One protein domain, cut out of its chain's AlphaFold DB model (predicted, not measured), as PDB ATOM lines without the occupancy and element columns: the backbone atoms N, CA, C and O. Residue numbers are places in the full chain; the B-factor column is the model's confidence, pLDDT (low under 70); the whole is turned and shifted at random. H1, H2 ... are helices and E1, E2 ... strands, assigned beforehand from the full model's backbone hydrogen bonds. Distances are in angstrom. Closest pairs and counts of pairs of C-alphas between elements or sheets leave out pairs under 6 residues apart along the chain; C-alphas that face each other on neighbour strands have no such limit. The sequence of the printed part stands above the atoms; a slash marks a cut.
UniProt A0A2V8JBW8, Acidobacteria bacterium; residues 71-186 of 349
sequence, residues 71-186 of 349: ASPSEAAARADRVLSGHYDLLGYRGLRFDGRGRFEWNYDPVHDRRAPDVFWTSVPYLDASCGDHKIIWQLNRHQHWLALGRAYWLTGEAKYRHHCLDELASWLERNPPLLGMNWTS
ATOM      1  N   ALA A  71      12.082  60.181  26.041       98.25
ATOM      2  CA  ALA A  71      13.012  59.625  25.049       98.25
ATOM      3  C   ALA A  71      12.373  58.574  24.113       98.25
ATOM      4  O   ALA A  71      12.973  58.162  23.122       98.25
ATOM      5  N   SER A  72      11.148  58.121  24.398       98.31
ATOM      6  CA  SER A  72      10.547  56.989  23.686       98.31
ATOM      7  C   SER A  72      10.352  57.169  22.169       98.31
ATOM      8  O   SER A  72      10.438  56.132  21.494       98.31
ATOM      9  N   PRO A  73      10.135  58.378  21.592       98.62
ATOM     10  CA  PRO A  73      10.076  58.558  20.140       98.62
ATOM     11  C   PRO A  73      11.447  58.417  19.473       98.62
ATOM     12  O   PRO A  73      11.554  57.698  18.481       98.62
ATOM     13  N   SER A  74      12.500  59.029  20.026       98.50
ATOM     14  CA  SER A  74      13.853  58.961  19.455       98.50
ATOM     15  C   SER A  74      14.462  57.564  19.591       98.50
ATOM     16  O   SER A  74      15.071  57.073  18.647       98.50
ATOM     17  N   GLU A  75      14.214  56.863  20.701       98.31
ATOM     18  CA  GLU A  75      14.542  55.436  20.840       98.31
ATOM     19  C   GLU A  75      13.830  54.553  19.803       98.31
ATOM     20  O   GLU A  75      14.406  53.587  19.297       98.31
ATOM     21  N   ALA A  76      12.553  54.844  19.523       98.50
ATOM     22  CA  ALA A  76      11.765  54.075  18.566       98.50
ATOM     23  C   ALA A  76      12.269  54.303  17.138       98.50
ATOM     24  O   ALA A  76      12.506  53.324  16.432       98.50
ATOM     25  N   ALA A  77      12.497  55.566  16.765       98.81
ATOM     26  CA  ALA A  77      13.119  55.954  15.503       98.81
ATOM     27  C   ALA A  77      14.483  55.270  15.337       98.81
ATOM     28  O   ALA A  77      14.653  54.466  14.430       98.81
ATOM     29  N   ALA A  78      15.402  55.428  16.297       98.44
ATOM     30  CA  ALA A  78      16.743  54.841  16.233       98.44
ATOM     31  C   ALA A  78      16.761  53.302  16.127       98.44
ATOM     32  O   ALA A  78      17.719  52.728  15.602       98.44
ATOM     33  N   ARG A  79      15.733  52.600  16.629       97.44
ATOM     34  CA  ARG A  79      15.582  51.148  16.421       97.44
ATOM     35  C   ARG A  79      14.989  50.817  15.052       97.44
ATOM     36  O   ARG A  79      15.427  49.849  14.438       97.44
ATOM     37  N   ALA A  80      14.001  51.577  14.592       98.62
ATOM     38  CA  ALA A  80      13.344  51.347  13.312       98.62
ATOM     39  C   ALA A  80      14.230  51.756  12.120       98.62
ATOM     40  O   ALA A  80      14.322  51.005  11.158       98.62
ATOM     41  N   ASP A  81      14.977  52.857  12.210       98.75
ATOM     42  CA  ASP A  81      15.929  53.305  11.184       98.75
ATOM     43  C   ASP A  81      17.064  52.282  10.941       98.75
ATOM     44  O   ASP A  81      17.556  52.137   9.819       98.75
ATOM     45  N   ARG A  82      17.439  51.476  11.953       98.25
ATOM     46  CA  ARG A  82      18.325  50.312  11.738       98.25
ATOM     47  C   ARG A  82      17.683  49.257  10.837       98.25
ATOM     48  O   ARG A  82      18.326  48.811   9.894       98.25
ATOM     49  N   VAL A  83      16.413  48.922  11.066       98.19
ATOM     50  CA  VAL A  83      15.660  47.981  10.218       98.19
ATOM     51  C   VAL A  83      15.561  48.517   8.785       98.19
ATOM     52  O   VAL A  83      15.920  47.808   7.849       98.19
ATOM     53  N   LEU A  84      15.212  49.800   8.619       98.38
ATOM     54  CA  LEU A  84      15.146  50.477   7.314       98.38
ATOM     55  C   LEU A  84      16.488  50.458   6.558       98.38
ATOM     56  O   LEU A  84      16.499  50.349   5.336       98.38
ATOM     57  N   SER A  85      17.623  50.526   7.266       97.06
ATOM     58  CA  SER A  85      18.969  50.395   6.674       97.06
ATOM     59  C   SER A  85      19.433  48.941   6.461       97.06
ATOM     60  O   SER A  85      20.580  48.703   6.069       97.06
ATOM     61  N   GLY A  86      18.558  47.957   6.691       96.62
ATOM     62  CA  GLY A  86      18.824  46.532   6.489       96.62
ATOM     63  C   GLY A  86      19.549  45.837   7.646       96.62
ATOM     64  O   GLY A  86      20.102  44.759   7.439       96.62
ATOM     65  N   HIS A  87      19.570  46.433   8.842       97.75
ATOM     66  CA  HIS A  87      20.289  45.934  10.018       97.75
ATOM     67  C   HIS A  87      19.336  45.378  11.085       97.75
ATOM     68  O   HIS A  87      18.545  46.112  11.683       97.75
ATOM     69  N   TYR A  88      19.462  44.081  11.373       98.00
ATOM     70  CA  TYR A  88      18.567  43.338  12.261       98.00
ATOM     71  C   TYR A  88      19.304  42.828  13.508       98.00
ATOM     72  O   TYR A  88      20.350  42.185  13.417       98.00
ATOM     73  N   ASP A  89      18.733  43.086  14.686       96.50
ATOM     74  CA  ASP A  89      19.249  42.613  15.976       96.50
ATOM     75  C   ASP A  89      18.382  41.440  16.477       96.50
ATOM     76  O   ASP A  89      17.225  41.646  16.863       96.50
ATOM     77  N   LEU A  90      18.917  40.211  16.479       95.81
ATOM     78  CA  LEU A  90      18.211  39.000  16.928       95.81
ATOM     79  C   LEU A  90      19.168  37.950  17.513       95.81
ATOM     80  O   LEU A  90      20.342  37.907  17.168       95.81
ATOM     81  N   LEU A  91      18.668  37.107  18.425       94.62
ATOM     82  CA  LEU A  91      19.423  36.019  19.085       94.62
ATOM     83  C   LEU A  91      20.758  36.427  19.757       94.62
ATOM     84  O   LEU A  91      21.610  35.584  19.999       94.62
ATOM     85  N   GLY A  92      20.934  37.709  20.092       95.50
ATOM     86  CA  GLY A  92      22.181  38.249  20.652       95.50
ATOM     87  C   GLY A  92      23.145  38.811  19.602       95.50
ATOM     88  O   GLY A  92      23.972  39.656  19.942       95.50
ATOM     89  N   TYR A  93      22.979  38.443  18.328       97.25
ATOM     90  CA  TYR A  93      23.639  39.109  17.210       97.25
ATOM     91  C   TYR A  93      23.082  40.523  17.008       97.25
ATOM     92  O   TYR A  93      21.921  40.814  17.321       97.25
ATOM     93  N   ARG A  94      23.922  41.407  16.465       96.56
ATOM     94  CA  ARG A  94      23.575  42.791  16.133       96.56
ATOM     95  C   ARG A  94      23.926  43.095  14.690       96.56
ATOM     96  O   ARG A  94      24.943  42.614  14.201       96.56
ATOM     97  N   GLY A  95      23.109  43.919  14.044       96.69
ATOM     98  CA  GLY A  95      23.365  44.384  12.681       96.69
ATOM     99  C   GLY A  95      23.444  43.276  11.626       96.69
ATOM    100  O   GLY A  95      24.112  43.474  10.614       96.69
ATOM    101  N   LEU A  96      22.777  42.133  11.833       97.94
ATOM    102  CA  LEU A  96      22.692  41.089  10.811       97.94
ATOM    103  C   LEU A  96      22.029  41.654   9.554       97.94
ATOM    104  O   LEU A  96      21.035  42.377   9.643       97.94
ATOM    105  N   ARG A  97      22.570  41.285   8.393       97.75
ATOM    106  CA  ARG A  97      22.072  41.692   7.082       97.75
ATOM    107  C   ARG A  97      21.576  40.481   6.310       97.75
ATOM    108  O   ARG A  97      22.331  39.541   6.084       97.75
ATOM    109  N   PHE A  98      20.323  40.513   5.875       97.44
ATOM    110  CA  PHE A  98      19.691  39.403   5.155       97.44
ATOM    111  C   PHE A  98      19.723  39.575   3.630       97.44
ATOM    112  O   PHE A  98      18.965  38.927   2.912       97.44
ATOM    113  N   ASP A  99      20.608  40.436   3.121       94.62
ATOM    114  CA  ASP A  99      20.726  40.796   1.709       94.62
ATOM    115  C   ASP A  99      22.007  40.280   1.031       94.62
ATOM    116  O   ASP A  99      22.507  40.896   0.090       94.62
ATOM    117  N   GLY A 100      22.525  39.122   1.461       83.00
ATOM    118  CA  GLY A 100      23.843  38.583   1.073       83.00
ATOM    119  C   GLY A 100      24.096  38.343  -0.426       83.00
ATOM    120  O   GLY A 100      25.201  37.971  -0.805       83.00
ATOM    121  N   ARG A 101      23.099  38.552  -1.298       88.25
ATOM    122  CA  ARG A 101      23.228  38.558  -2.771       88.25
ATOM    123  C   ARG A 101      22.719  39.859  -3.413       88.25
ATOM    124  O   ARG A 101      22.177  39.825  -4.517       88.25
ATOM    125  N   GLY A 102      22.821  40.985  -2.704       88.25
ATOM    126  CA  GLY A 102      22.358  42.310  -3.148       88.25
ATOM    127  C   GLY A 102      20.833  42.487  -3.159       88.25
ATOM    128  O   GLY A 102      20.327  43.448  -3.729       88.25
ATOM    129  N   ARG A 103      20.088  41.551  -2.565       89.56
ATOM    130  CA  ARG A 103      18.625  41.578  -2.408       89.56
ATOM    131  C   ARG A 103      18.250  40.820  -1.142       89.56
ATOM    132  O   ARG A 103      18.945  39.870  -0.795       89.56
ATOM    133  N   PHE A 104      17.132  41.170  -0.519       95.00
ATOM    134  CA  PHE A 104      16.653  40.508   0.692       95.00
ATOM    135  C   PHE A 104      16.290  39.025   0.459       95.00
ATOM    136  O   PHE A 104      15.577  38.693  -0.492       95.00
ATOM    137  N   GLU A 105      16.757  38.126   1.329       96.00
ATOM    138  CA  GLU A 105      16.582  36.673   1.217       96.00
ATOM    139  C   GLU A 105      15.895  36.085   2.474       96.00
ATOM    140  O   GLU A 105      16.537  35.763   3.469       96.00
ATOM    141  N   TRP A 106      14.576  35.856   2.431       97.44
ATOM    142  CA  TRP A 106      13.787  35.341   3.574       97.44
ATOM    143  C   TRP A 106      14.138  33.923   4.066       97.44
ATOM    144  O   TRP A 106      13.632  33.498   5.102       97.44
ATOM    145  N   ASN A 107      14.966  33.177   3.332       96.56
ATOM    146  CA  ASN A 107      15.404  31.816   3.677       96.56
ATOM    147  C   ASN A 107      16.931  31.743   3.900       96.56
ATOM    148  O   ASN A 107      17.519  30.670   3.776       96.56
ATOM    149  N   TYR A 108      17.574  32.884   4.169       97.56
ATOM    150  CA  TYR A 108      19.022  33.027   4.323       97.56
ATOM    151  C   TYR A 108      19.441  33.149   5.790       97.56
ATOM    152  O   TYR A 108      18.845  33.902   6.560       97.56
ATOM    153  N   ASP A 109      20.492  32.424   6.151       97.88
ATOM    154  CA  ASP A 109      21.234  32.559   7.396       97.88
ATOM    155  C   ASP A 109      22.551  33.321   7.130       97.88
ATOM    156  O   ASP A 109      23.487  32.741   6.568       97.88
ATOM    157  N   PRO A 110      22.651  34.599   7.542       97.62
ATOM    158  CA  PRO A 110      23.841  35.417   7.338       97.62
ATOM    159  C   PRO A 110      25.015  35.096   8.265       97.62
ATOM    160  O   PRO A 110      26.098  35.627   8.036       97.62
ATOM    161  N   VAL A 111      24.843  34.269   9.302       97.69
ATOM    162  CA  VAL A 111      25.952  33.900  10.201       97.69
ATOM    163  C   VAL A 111      26.787  32.767   9.606       97.69
ATOM    164  O   VAL A 111      28.008  32.776   9.738       97.69
ATOM    165  N   HIS A 112      26.152  31.827   8.898       96.62
ATOM    166  CA  HIS A 112      26.826  30.676   8.276       96.62
ATOM    167  C   HIS A 112      26.852  30.726   6.730       96.62
ATOM    168  O   HIS A 112      27.277  29.761   6.091       96.62
ATOM    169  N   ASP A 113      26.372  31.824   6.133       96.50
ATOM    170  CA  ASP A 113      26.176  32.058   4.688       96.50
ATOM    171  C   ASP A 113      25.322  30.983   3.962       96.50
ATOM    172  O   ASP A 113      25.477  30.687   2.771       96.50
ATOM    173  N   ARG A 114      24.365  30.369   4.670       97.06
ATOM    174  CA  ARG A 114      23.544  29.255   4.151       97.06
ATOM    175  C   ARG A 114      22.149  29.695   3.732       97.06
ATOM    176  O   ARG A 114      21.595  30.644   4.268       97.06
ATOM    177  N   ARG A 115      21.561  28.992   2.760       95.81
ATOM    178  CA  ARG A 115      20.158  29.175   2.356       95.81
ATOM    179  C   ARG A 115      19.415  27.859   2.518       95.81
ATOM    180  O   ARG A 115      19.863  26.838   2.000       95.81
ATOM    181  N   ALA A 116      18.263  27.900   3.175       96.81
ATOM    182  CA  ALA A 116      17.379  26.750   3.261       96.81
ATOM    183  C   ALA A 116      16.685  26.478   1.904       96.81
ATOM    184  O   ALA A 116      16.379  27.426   1.171       96.81
ATOM    185  N   PRO A 117      16.410  25.208   1.554       95.81
ATOM    186  CA  PRO A 117      15.855  24.845   0.254       95.81
ATOM    187  C   PRO A 117      14.379  25.245   0.091       95.81
ATOM    188  O   PRO A 117      13.551  25.048   0.982       95.81
ATOM    189  N   ASP A 118      14.033  25.734  -1.101       94.31
ATOM    190  CA  ASP A 118      12.668  26.070  -1.537       94.31
ATOM    191  C   ASP A 118      11.926  24.813  -2.043       94.31
ATOM    192  O   ASP A 118      11.604  24.660  -3.223       94.31
ATOM    193  N   VAL A 119      11.720  23.860  -1.129       96.44
ATOM    194  CA  VAL A 119      11.013  22.585  -1.359       96.44
ATOM    195  C   VAL A 119       9.729  22.514  -0.530       96.44
ATOM    196  O   VAL A 119       9.444  23.403   0.270       96.44
ATOM    197  N   PHE A 120       8.914  21.472  -0.711       97.31
ATOM    198  CA  PHE A 120       7.721  21.280   0.120       97.31
ATOM    199  C   PHE A 120       8.095  21.165   1.605       97.31
ATOM    200  O   PHE A 120       9.082  20.516   1.938       97.31
ATOM    201  N   TRP A 121       7.327  21.803   2.493       96.75
ATOM    202  CA  TRP A 121       7.730  22.039   3.888       96.75
ATOM    203  C   TRP A 121       8.155  20.776   4.659       96.75
ATOM    204  O   TRP A 121       9.155  20.813   5.368       96.75
ATOM    205  N   THR A 122       7.473  19.637   4.484       95.88
ATOM    206  CA  THR A 122       7.856  18.370   5.148       95.88
ATOM    207  C   THR A 122       9.177  17.783   4.643       95.88
ATOM    208  O   THR A 122       9.712  16.871   5.261       95.88
ATOM    209  N   SER A 123       9.675  18.261   3.502       97.38
ATOM    210  CA  SER A 123      10.909  17.820   2.847       97.38
ATOM    211  C   SER A 123      12.090  18.762   3.103       97.38
ATOM    212  O   SER A 123      13.169  18.512   2.578       97.38
ATOM    213  N   VAL A 124      11.910  19.841   3.875       97.44
ATOM    214  CA  VAL A 124      13.001  20.745   4.275       97.44
ATOM    215  C   VAL A 124      13.760  20.109   5.448       97.44
ATOM    216  O   VAL A 124      13.191  20.012   6.540       97.44
ATOM    217  N   PRO A 125      15.037  19.707   5.293       96.19
ATOM    218  CA  PRO A 125      15.798  19.065   6.359       96.19
ATOM    219  C   PRO A 125      16.372  20.126   7.311       96.19
ATOM    220  O   PRO A 125      17.576  20.299   7.415       96.19
ATOM    221  N   TYR A 126      15.516  20.871   8.016       94.44
ATOM    222  CA  TYR A 126      15.912  22.069   8.780       94.44
ATOM    223  C   TYR A 126      16.855  21.823   9.979       94.44
ATOM    224  O   TYR A 126      17.317  22.778  10.608       94.44
ATOM    225  N   LEU A 127      17.111  20.559  10.322       94.50
ATOM    226  CA  LEU A 127      18.098  20.142  11.323       94.50
ATOM    227  C   LEU A 127      19.469  19.801  10.708       94.50
ATOM    228  O   LEU A 127      20.436  19.655  11.448       94.50
ATOM    229  N   ASP A 128      19.563  19.688   9.380       95.69
ATOM    230  CA  ASP A 128      20.836  19.606   8.668       95.69
ATOM    231  C   ASP A 128      21.457  21.008   8.578       95.69
ATOM    232  O   ASP A 128      20.853  21.948   8.054       95.69
ATOM    233  N   ALA A 129      22.694  21.135   9.060       93.75
ATOM    234  CA  ALA A 129      23.475  22.367   9.019       93.75
ATOM    235  C   ALA A 129      23.706  22.897   7.588       93.75
ATOM    236  O   ALA A 129      23.992  24.084   7.419       93.75
ATOM    237  N   SER A 130      23.535  22.068   6.549       94.94
ATOM    238  CA  SER A 130      23.545  22.515   5.148       94.94
ATOM    239  C   SER A 130      22.480  23.587   4.850       94.94
ATOM    240  O   SER A 130      22.718  24.464   4.015       94.94
ATOM    241  N   CYS A 131      21.357  23.582   5.585       94.94
ATOM    242  CA  CYS A 131      20.282  24.575   5.488       94.94
ATOM    243  C   CYS A 131      20.577  25.901   6.215       94.94
ATOM    244  O   CYS A 131      19.839  26.867   6.008       94.94
ATOM    245  N   GLY A 132      21.620  25.958   7.052       96.06
ATOM    246  CA  GLY A 132      21.872  27.053   7.998       96.06
ATOM    247  C   GLY A 132      21.165  26.883   9.343       96.06
ATOM    248  O   GLY A 132      20.397  25.944   9.553       96.06
ATOM    249  N   ASP A 133      21.409  27.813  10.268       97.00
ATOM    250  CA  ASP A 133      20.717  27.862  11.553       97.00
ATOM    251  C   ASP A 133      19.262  28.314  11.350       97.00
ATOM    252  O   ASP A 133      18.944  29.499  11.175       97.00
ATOM    253  N   HIS A 134      18.349  27.343  11.421       96.62
ATOM    254  CA  HIS A 134      16.911  27.571  11.332       96.62
ATOM    255  C   HIS A 134      16.403  28.605  12.348       96.62
ATOM    256  O   HIS A 134      15.416  29.281  12.066       96.62
ATOM    257  N   LYS A 135      17.055  28.792  13.505       96.31
ATOM    258  CA  LYS A 135      16.628  29.781  14.507       96.31
ATOM    259  C   LYS A 135      16.885  31.201  14.028       96.31
ATOM    260  O   LYS A 135      16.058  32.068  14.301       96.31
ATOM    261  N   ILE A 136      17.987  31.446  13.320       97.62
ATOM    262  CA  ILE A 136      18.309  32.760  12.746       97.62
ATOM    263  C   ILE A 136      17.280  33.102  11.664       97.62
ATOM    264  O   ILE A 136      16.642  34.156  11.734       97.62
ATOM    265  N   ILE A 137      17.038  32.165  10.739       98.06
ATOM    266  CA  ILE A 137      16.044  32.308   9.664       98.06
ATOM    267  C   ILE A 137      14.639  32.527  10.248       98.06
ATOM    268  O   ILE A 137      13.957  33.492   9.892       98.06
ATOM    269  N   TRP A 138      14.194  31.672  11.172       98.31
ATOM    270  CA  TRP A 138      12.858  31.780  11.758       98.31
ATOM    271  C   TRP A 138      12.680  33.037  12.608       98.31
ATOM    272  O   TRP A 138      11.621  33.645  12.524       98.31
ATOM    273  N   GLN A 139      13.676  33.482  13.383       97.94
ATOM    274  CA  GLN A 139      13.531  34.683  14.221       97.94
ATOM    275  C   GLN A 139      13.301  35.952  13.396       97.94
ATOM    276  O   GLN A 139      12.456  36.764  13.776       97.94
ATOM    277  N   LEU A 140      13.960  36.093  12.237       98.31
ATOM    278  CA  LEU A 140      13.616  37.137  11.265       98.31
ATOM    279  C   LEU A 140      12.167  36.969  10.784       98.31
ATOM    280  O   LEU A 140      11.355  37.894  10.848       98.31
ATOM    281  N   ASN A 141      11.821  35.753  10.366       98.69
ATOM    282  CA  ASN A 141      10.507  35.402   9.835       98.69
ATOM    283  C   ASN A 141       9.401  35.290  10.902       98.69
ATOM    284  O   ASN A 141       8.274  34.930  10.570       98.69
ATOM    285  N   ARG A 142       9.651  35.634  12.171       98.56
ATOM    286  CA  ARG A 142       8.591  35.969  13.139       98.56
ATOM    287  C   ARG A 142       8.091  37.397  12.950       98.56
ATOM    288  O   ARG A 142       7.082  37.756  13.554       98.56
ATOM    289  N   HIS A 143       8.794  38.215  12.163       98.75
ATOM    290  CA  HIS A 143       8.491  39.622  11.896       98.75
ATOM    291  C   HIS A 143       8.307  40.470  13.164       98.75
ATOM    292  O   HIS A 143       7.526  41.417  13.202       98.75
ATOM    293  N   GLN A 144       9.023  40.136  14.243       97.31
ATOM    294  CA  GLN A 144       8.919  40.876  15.507       97.31
ATOM    295  C   GLN A 144       9.472  42.305  15.392       97.31
ATOM    296  O   GLN A 144       9.102  43.176  16.181       97.31
ATOM    297  N   HIS A 145      10.301  42.584  14.382       98.44
ATOM    298  CA  HIS A 145      10.731  43.937  14.035       98.44
ATOM    299  C   HIS A 145       9.592  44.821  13.508       98.44
ATOM    300  O   HIS A 145       9.660  46.033  13.703       98.44
ATOM    301  N   TRP A 146       8.493  44.262  12.984       98.69
ATOM    302  CA  TRP A 146       7.307  45.044  12.595       98.69
ATOM    303  C   TRP A 146       6.676  45.778  13.784       98.69
ATOM    304  O   TRP A 146       6.127  46.865  13.621       98.69
ATOM    305  N   LEU A 147       6.819  45.255  15.009       98.06
ATOM    306  CA  LEU A 147       6.387  45.957  16.223       98.06
ATOM    307  C   LEU A 147       7.280  47.171  16.531       98.06
ATOM    308  O   LEU A 147       6.802  48.149  17.104       98.06
ATOM    309  N   ALA A 148       8.563  47.136  16.150       98.12
ATOM    310  CA  ALA A 148       9.458  48.287  16.273       98.12
ATOM    311  C   ALA A 148       9.117  49.363  15.228       98.12
ATOM    312  O   ALA A 148       9.003  50.531  15.597       98.12
ATOM    313  N   LEU A 149       8.858  48.961  13.976       98.88
ATOM    314  CA  LEU A 149       8.346  49.846  12.920       98.88
ATOM    315  C   LEU A 149       7.016  50.498  13.338       98.88
ATOM    316  O   LEU A 149       6.859  51.714  13.251       98.88
ATOM    317  N   GLY A 150       6.079  49.708  13.872       98.56
ATOM    318  CA  GLY A 150       4.777  50.180  14.346       98.56
ATOM    319  C   GLY A 150       4.874  51.138  15.536       98.56
ATOM    320  O   GLY A 150       4.236  52.193  15.533       98.56
ATOM    321  N   ARG A 151       5.735  50.835  16.525       98.38
ATOM    322  CA  ARG A 151       6.048  51.755  17.634       98.38
ATOM    323  C   ARG A 151       6.611  53.079  17.105       98.38
ATOM    324  O   ARG A 151       6.177  54.131  17.569       98.38
ATOM    325  N   ALA A 152       7.548  53.037  16.158       98.81
ATOM    326  CA  ALA A 152       8.141  54.238  15.577       98.81
ATOM    327  C   ALA A 152       7.097  55.063  14.809       98.81
ATOM    328  O   ALA A 152       6.938  56.245  15.106       98.81
ATOM    329  N   TYR A 153       6.301  54.441  13.933       98.69
ATOM    330  CA  TYR A 153       5.192  55.094  13.223       98.69
ATOM    331  C   TYR A 153       4.197  55.773  14.179       98.69
ATOM    332  O   TYR A 153       3.776  56.908  13.950       98.69
ATOM    333  N   TRP A 154       3.834  55.121  15.287       98.38
ATOM    334  CA  TRP A 154       2.899  55.704  16.252       98.38
ATOM    335  C   TRP A 154       3.482  56.872  17.046       98.38
ATOM    336  O   TRP A 154       2.765  57.853  17.231       98.38
ATOM    337  N   LEU A 155       4.738  56.784  17.493       98.62
ATOM    338  CA  LEU A 155       5.372  57.807  18.338       98.62
ATOM    339  C   LEU A 155       5.941  59.004  17.560       98.62
ATOM    340  O   LEU A 155       6.054  60.080  18.137       98.62
ATOM    341  N   THR A 156       6.305  58.827  16.287       98.31
ATOM    342  CA  THR A 156       6.890  59.889  15.438       98.31
ATOM    343  C   THR A 156       5.902  60.469  14.426       98.31
ATOM    344  O   THR A 156       6.015  61.631  14.056       98.31
ATOM    345  N   GLY A 157       4.941  59.663  13.955       97.12
ATOM    346  CA  GLY A 157       4.082  59.996  12.816       97.12
ATOM    347  C   GLY A 157       4.709  59.750  11.434       97.12
ATOM    348  O   GLY A 157       3.997  59.869  10.441       97.12
ATOM    349  N   GLU A 158       5.991  59.377  11.328       98.25
ATOM    350  CA  GLU A 158       6.667  59.243  10.029       98.25
ATOM    351  C   GLU A 158       6.167  58.026   9.227       98.25
ATOM    352  O   GLU A 158       6.328  56.872   9.635       98.25
ATOM    353  N   ALA A 159       5.622  58.267   8.030       97.44
ATOM    354  CA  ALA A 159       5.062  57.219   7.169       97.44
ATOM    355  C   ALA A 159       6.095  56.191   6.659       97.44
ATOM    356  O   ALA A 159       5.723  55.063   6.336       97.44
ATOM    357  N   LYS A 160       7.396  56.528   6.645       98.25
ATOM    358  CA  LYS A 160       8.480  55.647   6.162       98.25
ATOM    359  C   LYS A 160       8.484  54.265   6.834       98.25
ATOM    360  O   LYS A 160       8.693  53.257   6.166       98.25
ATOM    361  N   TYR A 161       8.178  54.198   8.134       98.75
ATOM    362  CA  TYR A 161       8.128  52.938   8.885       98.75
ATOM    363  C   TYR A 161       6.924  52.066   8.494       98.75
ATOM    364  O   TYR A 161       7.012  50.840   8.535       98.75
ATOM    365  N   ARG A 162       5.805  52.696   8.105       98.12
ATOM    366  CA  ARG A 162       4.613  52.013   7.590       98.12
ATOM    367  C   ARG A 162       4.890  51.436   6.207       98.12
ATOM    368  O   ARG A 162       4.689  50.243   6.023       98.12
ATOM    369  N   HIS A 163       5.398  52.252   5.279       98.19
ATOM    370  CA  HIS A 163       5.712  51.814   3.913       98.19
ATOM    371  C   HIS A 163       6.671  50.619   3.915       98.19
ATOM    372  O   HIS A 163       6.324  49.572   3.385       98.19
ATOM    373  N   HIS A 164       7.779  50.709   4.660       98.50
ATOM    374  CA  HIS A 164       8.745  49.614   4.770       98.50
ATOM    375  C   HIS A 164       8.129  48.297   5.286       98.50
ATOM    376  O   HIS A 164       8.463  47.223   4.794       98.50
ATOM    377  N   CYS A 165       7.184  48.355   6.235       98.62
ATOM    378  CA  CYS A 165       6.478  47.159   6.707       98.62
ATOM    379  C   CYS A 165       5.546  46.553   5.638       98.62
ATOM    380  O   CYS A 165       5.376  45.332   5.597       98.62
ATOM    381  N   LEU A 166       4.923  47.382   4.793       98.50
ATOM    382  CA  LEU A 166       4.075  46.914   3.693       98.50
ATOM    383  C   LEU A 166       4.916  46.327   2.548       98.50
ATOM    384  O   LEU A 166       4.545  45.288   2.000       98.50
ATOM    385  N   ASP A 167       6.079  46.916   2.262       98.00
ATOM    386  CA  ASP A 167       7.057  46.387   1.305       98.00
ATOM    387  C   ASP A 167       7.608  45.024   1.762       98.00
ATOM    388  O   ASP A 167       7.662  44.072   0.978       98.00
ATOM    389  N   GLU A 168       7.954  44.884   3.049       98.19
ATOM    390  CA  GLU A 168       8.349  43.597   3.631       98.19
ATOM    391  C   GLU A 168       7.216  42.561   3.581       98.19
ATOM    392  O   GLU A 168       7.476  41.403   3.261       98.19
ATOM    393  N   LEU A 169       5.960  42.946   3.844       98.69
ATOM    394  CA  LEU A 169       4.803  42.050   3.718       98.69
ATOM    395  C   LEU A 169       4.638  41.542   2.276       98.69
ATOM    396  O   LEU A 169       4.482  40.335   2.068       98.69
ATOM    397  N   ALA A 170       4.698  42.438   1.288       98.25
ATOM    398  CA  ALA A 170       4.591  42.085  -0.126       98.25
ATOM    399  C   ALA A 170       5.746  41.167  -0.568       98.25
ATOM    400  O   ALA A 170       5.509  40.108  -1.155       98.25
ATOM    401  N   SER A 171       6.984  41.522  -0.208       97.75
ATOM    402  CA  SER A 171       8.189  40.718  -0.449       97.75
ATOM    403  C   SER A 171       8.102  39.336   0.205       97.75
ATOM    404  O   SER A 171       8.406  38.320  -0.427       97.75
ATOM    405  N   TRP A 172       7.636  39.258   1.455       98.31
ATOM    406  CA  TRP A 172       7.491  37.985   2.154       98.31
ATOM    407  C   TRP A 172       6.475  37.079   1.462       98.31
ATOM    408  O   TRP A 172       6.753  35.896   1.265       98.31
ATOM    409  N   LEU A 173       5.323  37.619   1.053       97.94
ATOM    410  CA  LEU A 173       4.293  36.867   0.337       97.94
ATOM    411  C   LEU A 173       4.795  36.371  -1.027       97.94
ATOM    412  O   LEU A 173       4.603  35.196  -1.343       97.94
ATOM    413  N   GLU A 174       5.480  37.214  -1.807       96.12
ATOM    414  CA  GLU A 174       6.090  36.824  -3.089       96.12
ATOM    415  C   GLU A 174       7.063  35.642  -2.913       96.12
ATOM    416  O   GLU A 174       7.020  34.666  -3.666       96.12
ATOM    417  N   ARG A 175       7.929  35.718  -1.894       95.94
ATOM    418  CA  ARG A 175       9.062  34.800  -1.694       95.94
ATOM    419  C   ARG A 175       8.758  33.575  -0.834       95.94
ATOM    420  O   ARG A 175       9.548  32.636  -0.855       95.94
ATOM    421  N   ASN A 176       7.644  33.558  -0.103       97.25
ATOM    422  CA  ASN A 176       7.247  32.456   0.782       97.25
ATOM    423  C   ASN A 176       5.834  31.943   0.436       97.25
ATOM    424  O   ASN A 176       4.906  32.068   1.246       97.25
ATOM    425  N   PRO A 177       5.637  31.369  -0.769       96.62
ATOM    426  CA  PRO A 177       4.370  30.753  -1.153       96.62
ATOM    427  C   PRO A 177       3.924  29.666  -0.152       96.62
ATOM    428  O   PRO A 177       4.771  29.020   0.470       96.62
ATOM    429  N   PRO A 178       2.608  29.418   0.005       96.50
ATOM    430  CA  PRO A 178       2.107  28.494   1.018       96.50
ATOM    431  C   PRO A 178       2.703  27.087   0.920       96.50
ATOM    432  O   PRO A 178       2.761  26.515  -0.165       96.50
ATOM    433  N   LEU A 179       3.042  26.493   2.067       96.56
ATOM    434  CA  LEU A 179       3.561  25.120   2.195       96.56
ATOM    435  C   LEU A 179       4.958  24.875   1.579       96.56
ATOM    436  O   LEU A 179       5.342  23.711   1.430       96.56
ATOM    437  N   LEU A 180       5.711  25.921   1.221       97.19
ATOM    438  CA  LEU A 180       7.039  25.807   0.603       97.19
ATOM    439  C   LEU A 180       8.126  26.530   1.410       97.19
ATOM    440  O   LEU A 180       7.946  27.669   1.834       97.19
ATOM    441  N   GLY A 181       9.273  25.876   1.570       96.81
ATOM    442  CA  GLY A 181      10.454  26.413   2.235       96.81
ATOM    443  C   GLY A 181      10.406  26.383   3.766       96.81
ATOM    444  O   GLY A 181       9.417  26.001   4.401       96.81
ATOM    445  N   MET A 182      11.520  26.815   4.358       96.88
ATOM    446  CA  MET A 182      11.795  26.811   5.801       96.88
ATOM    447  C   MET A 182      10.722  27.525   6.633       96.88
ATOM    448  O   MET A 182      10.452  27.143   7.768       96.88
ATOM    449  N   ASN A 183      10.069  28.542   6.075       97.94
ATOM    450  CA  ASN A 183       9.098  29.357   6.804       97.94
ATOM    451  C   ASN A 183       7.725  28.691   7.012       97.94
ATOM    452  O   ASN A 183       6.869  29.276   7.682       97.94
ATOM    453  N   TRP A 184       7.535  27.469   6.500       98.06
ATOM    454  CA  TRP A 184       6.332  26.648   6.683       98.06
ATOM    455  C   TRP A 184       6.538  25.407   7.572       98.06
ATOM    456  O   TRP A 184       5.598  24.646   7.768       98.06
ATOM    457  N   THR A 185       7.736  25.190   8.126       96.50
ATOM    458  CA  THR A 185       8.112  23.904   8.750       96.50
ATOM    459  C   THR A 185       7.726  23.746  10.222       96.50
ATOM    460  O   THR A 185       7.541  22.620  10.680       96.50
ATOM    461  N   SER A 186       7.593  24.845  10.971       96.25
ATOM    462  CA  SER A 186       7.382  24.831  12.425       96.25
ATOM    463  C   SER A 186       6.169  25.671  12.821       96.25
ATOM    464  O   SER A 186       6.137  26.884  12.607       96.25
TER     465      SER A 186
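This is residues 71 to 186 of the 349 residues of a protein of Acidobacteria bacterium (UniProt A0A2V8JBW8). This is an elongated body with helical hairpin H3 and H4 at one end, H1 crossing H3; loops before H2 and after H4 make the other end. Short H2 and the small antiparallel hairpin E1 and E2 lie between. The 116 printed residues run H1, E1, E2, H2, H3, H4, mostly helix, with under half in named elements; the whole is compact, radius of gyration of the C-alphas 14.9 A, spanning 46 by 27 by 26 A.

H1, residues 72 to 84, begins at C-alpha (10.547, 56.989, 23.686) and measures 18.2 A. E1 is residues 88 to 90, E2 93 to 96, H2 134 to 140. H3, 146 to 156, measures 15.1 A; H4, 160 to 175, measures 22.3 A and ends at C-alpha (9.062, 34.800, -1.694).

H1 and H3 touch at a steep tilt of 47 degrees, opposite ways; C-alphas 76 and 152 are closest, 4.7 A. H4 touches H3 with residues 160 to 165 alone, closest C-alphas 149 and 161, 5.1 A. In E1 and E2, N 88 and O 96 are 2.9 A apart, within hydrogen-bond range. H2 touches no helix. Every O i to N i+4 pair is within range in H2, H3 and H4, and 7 of 9 in H1.

The farthest C-alphas, 71 and 123, are 47.4 A apart. The printed part has no cut; E2 to H2 is a long link. No printed residue is under 70 in pLDDT.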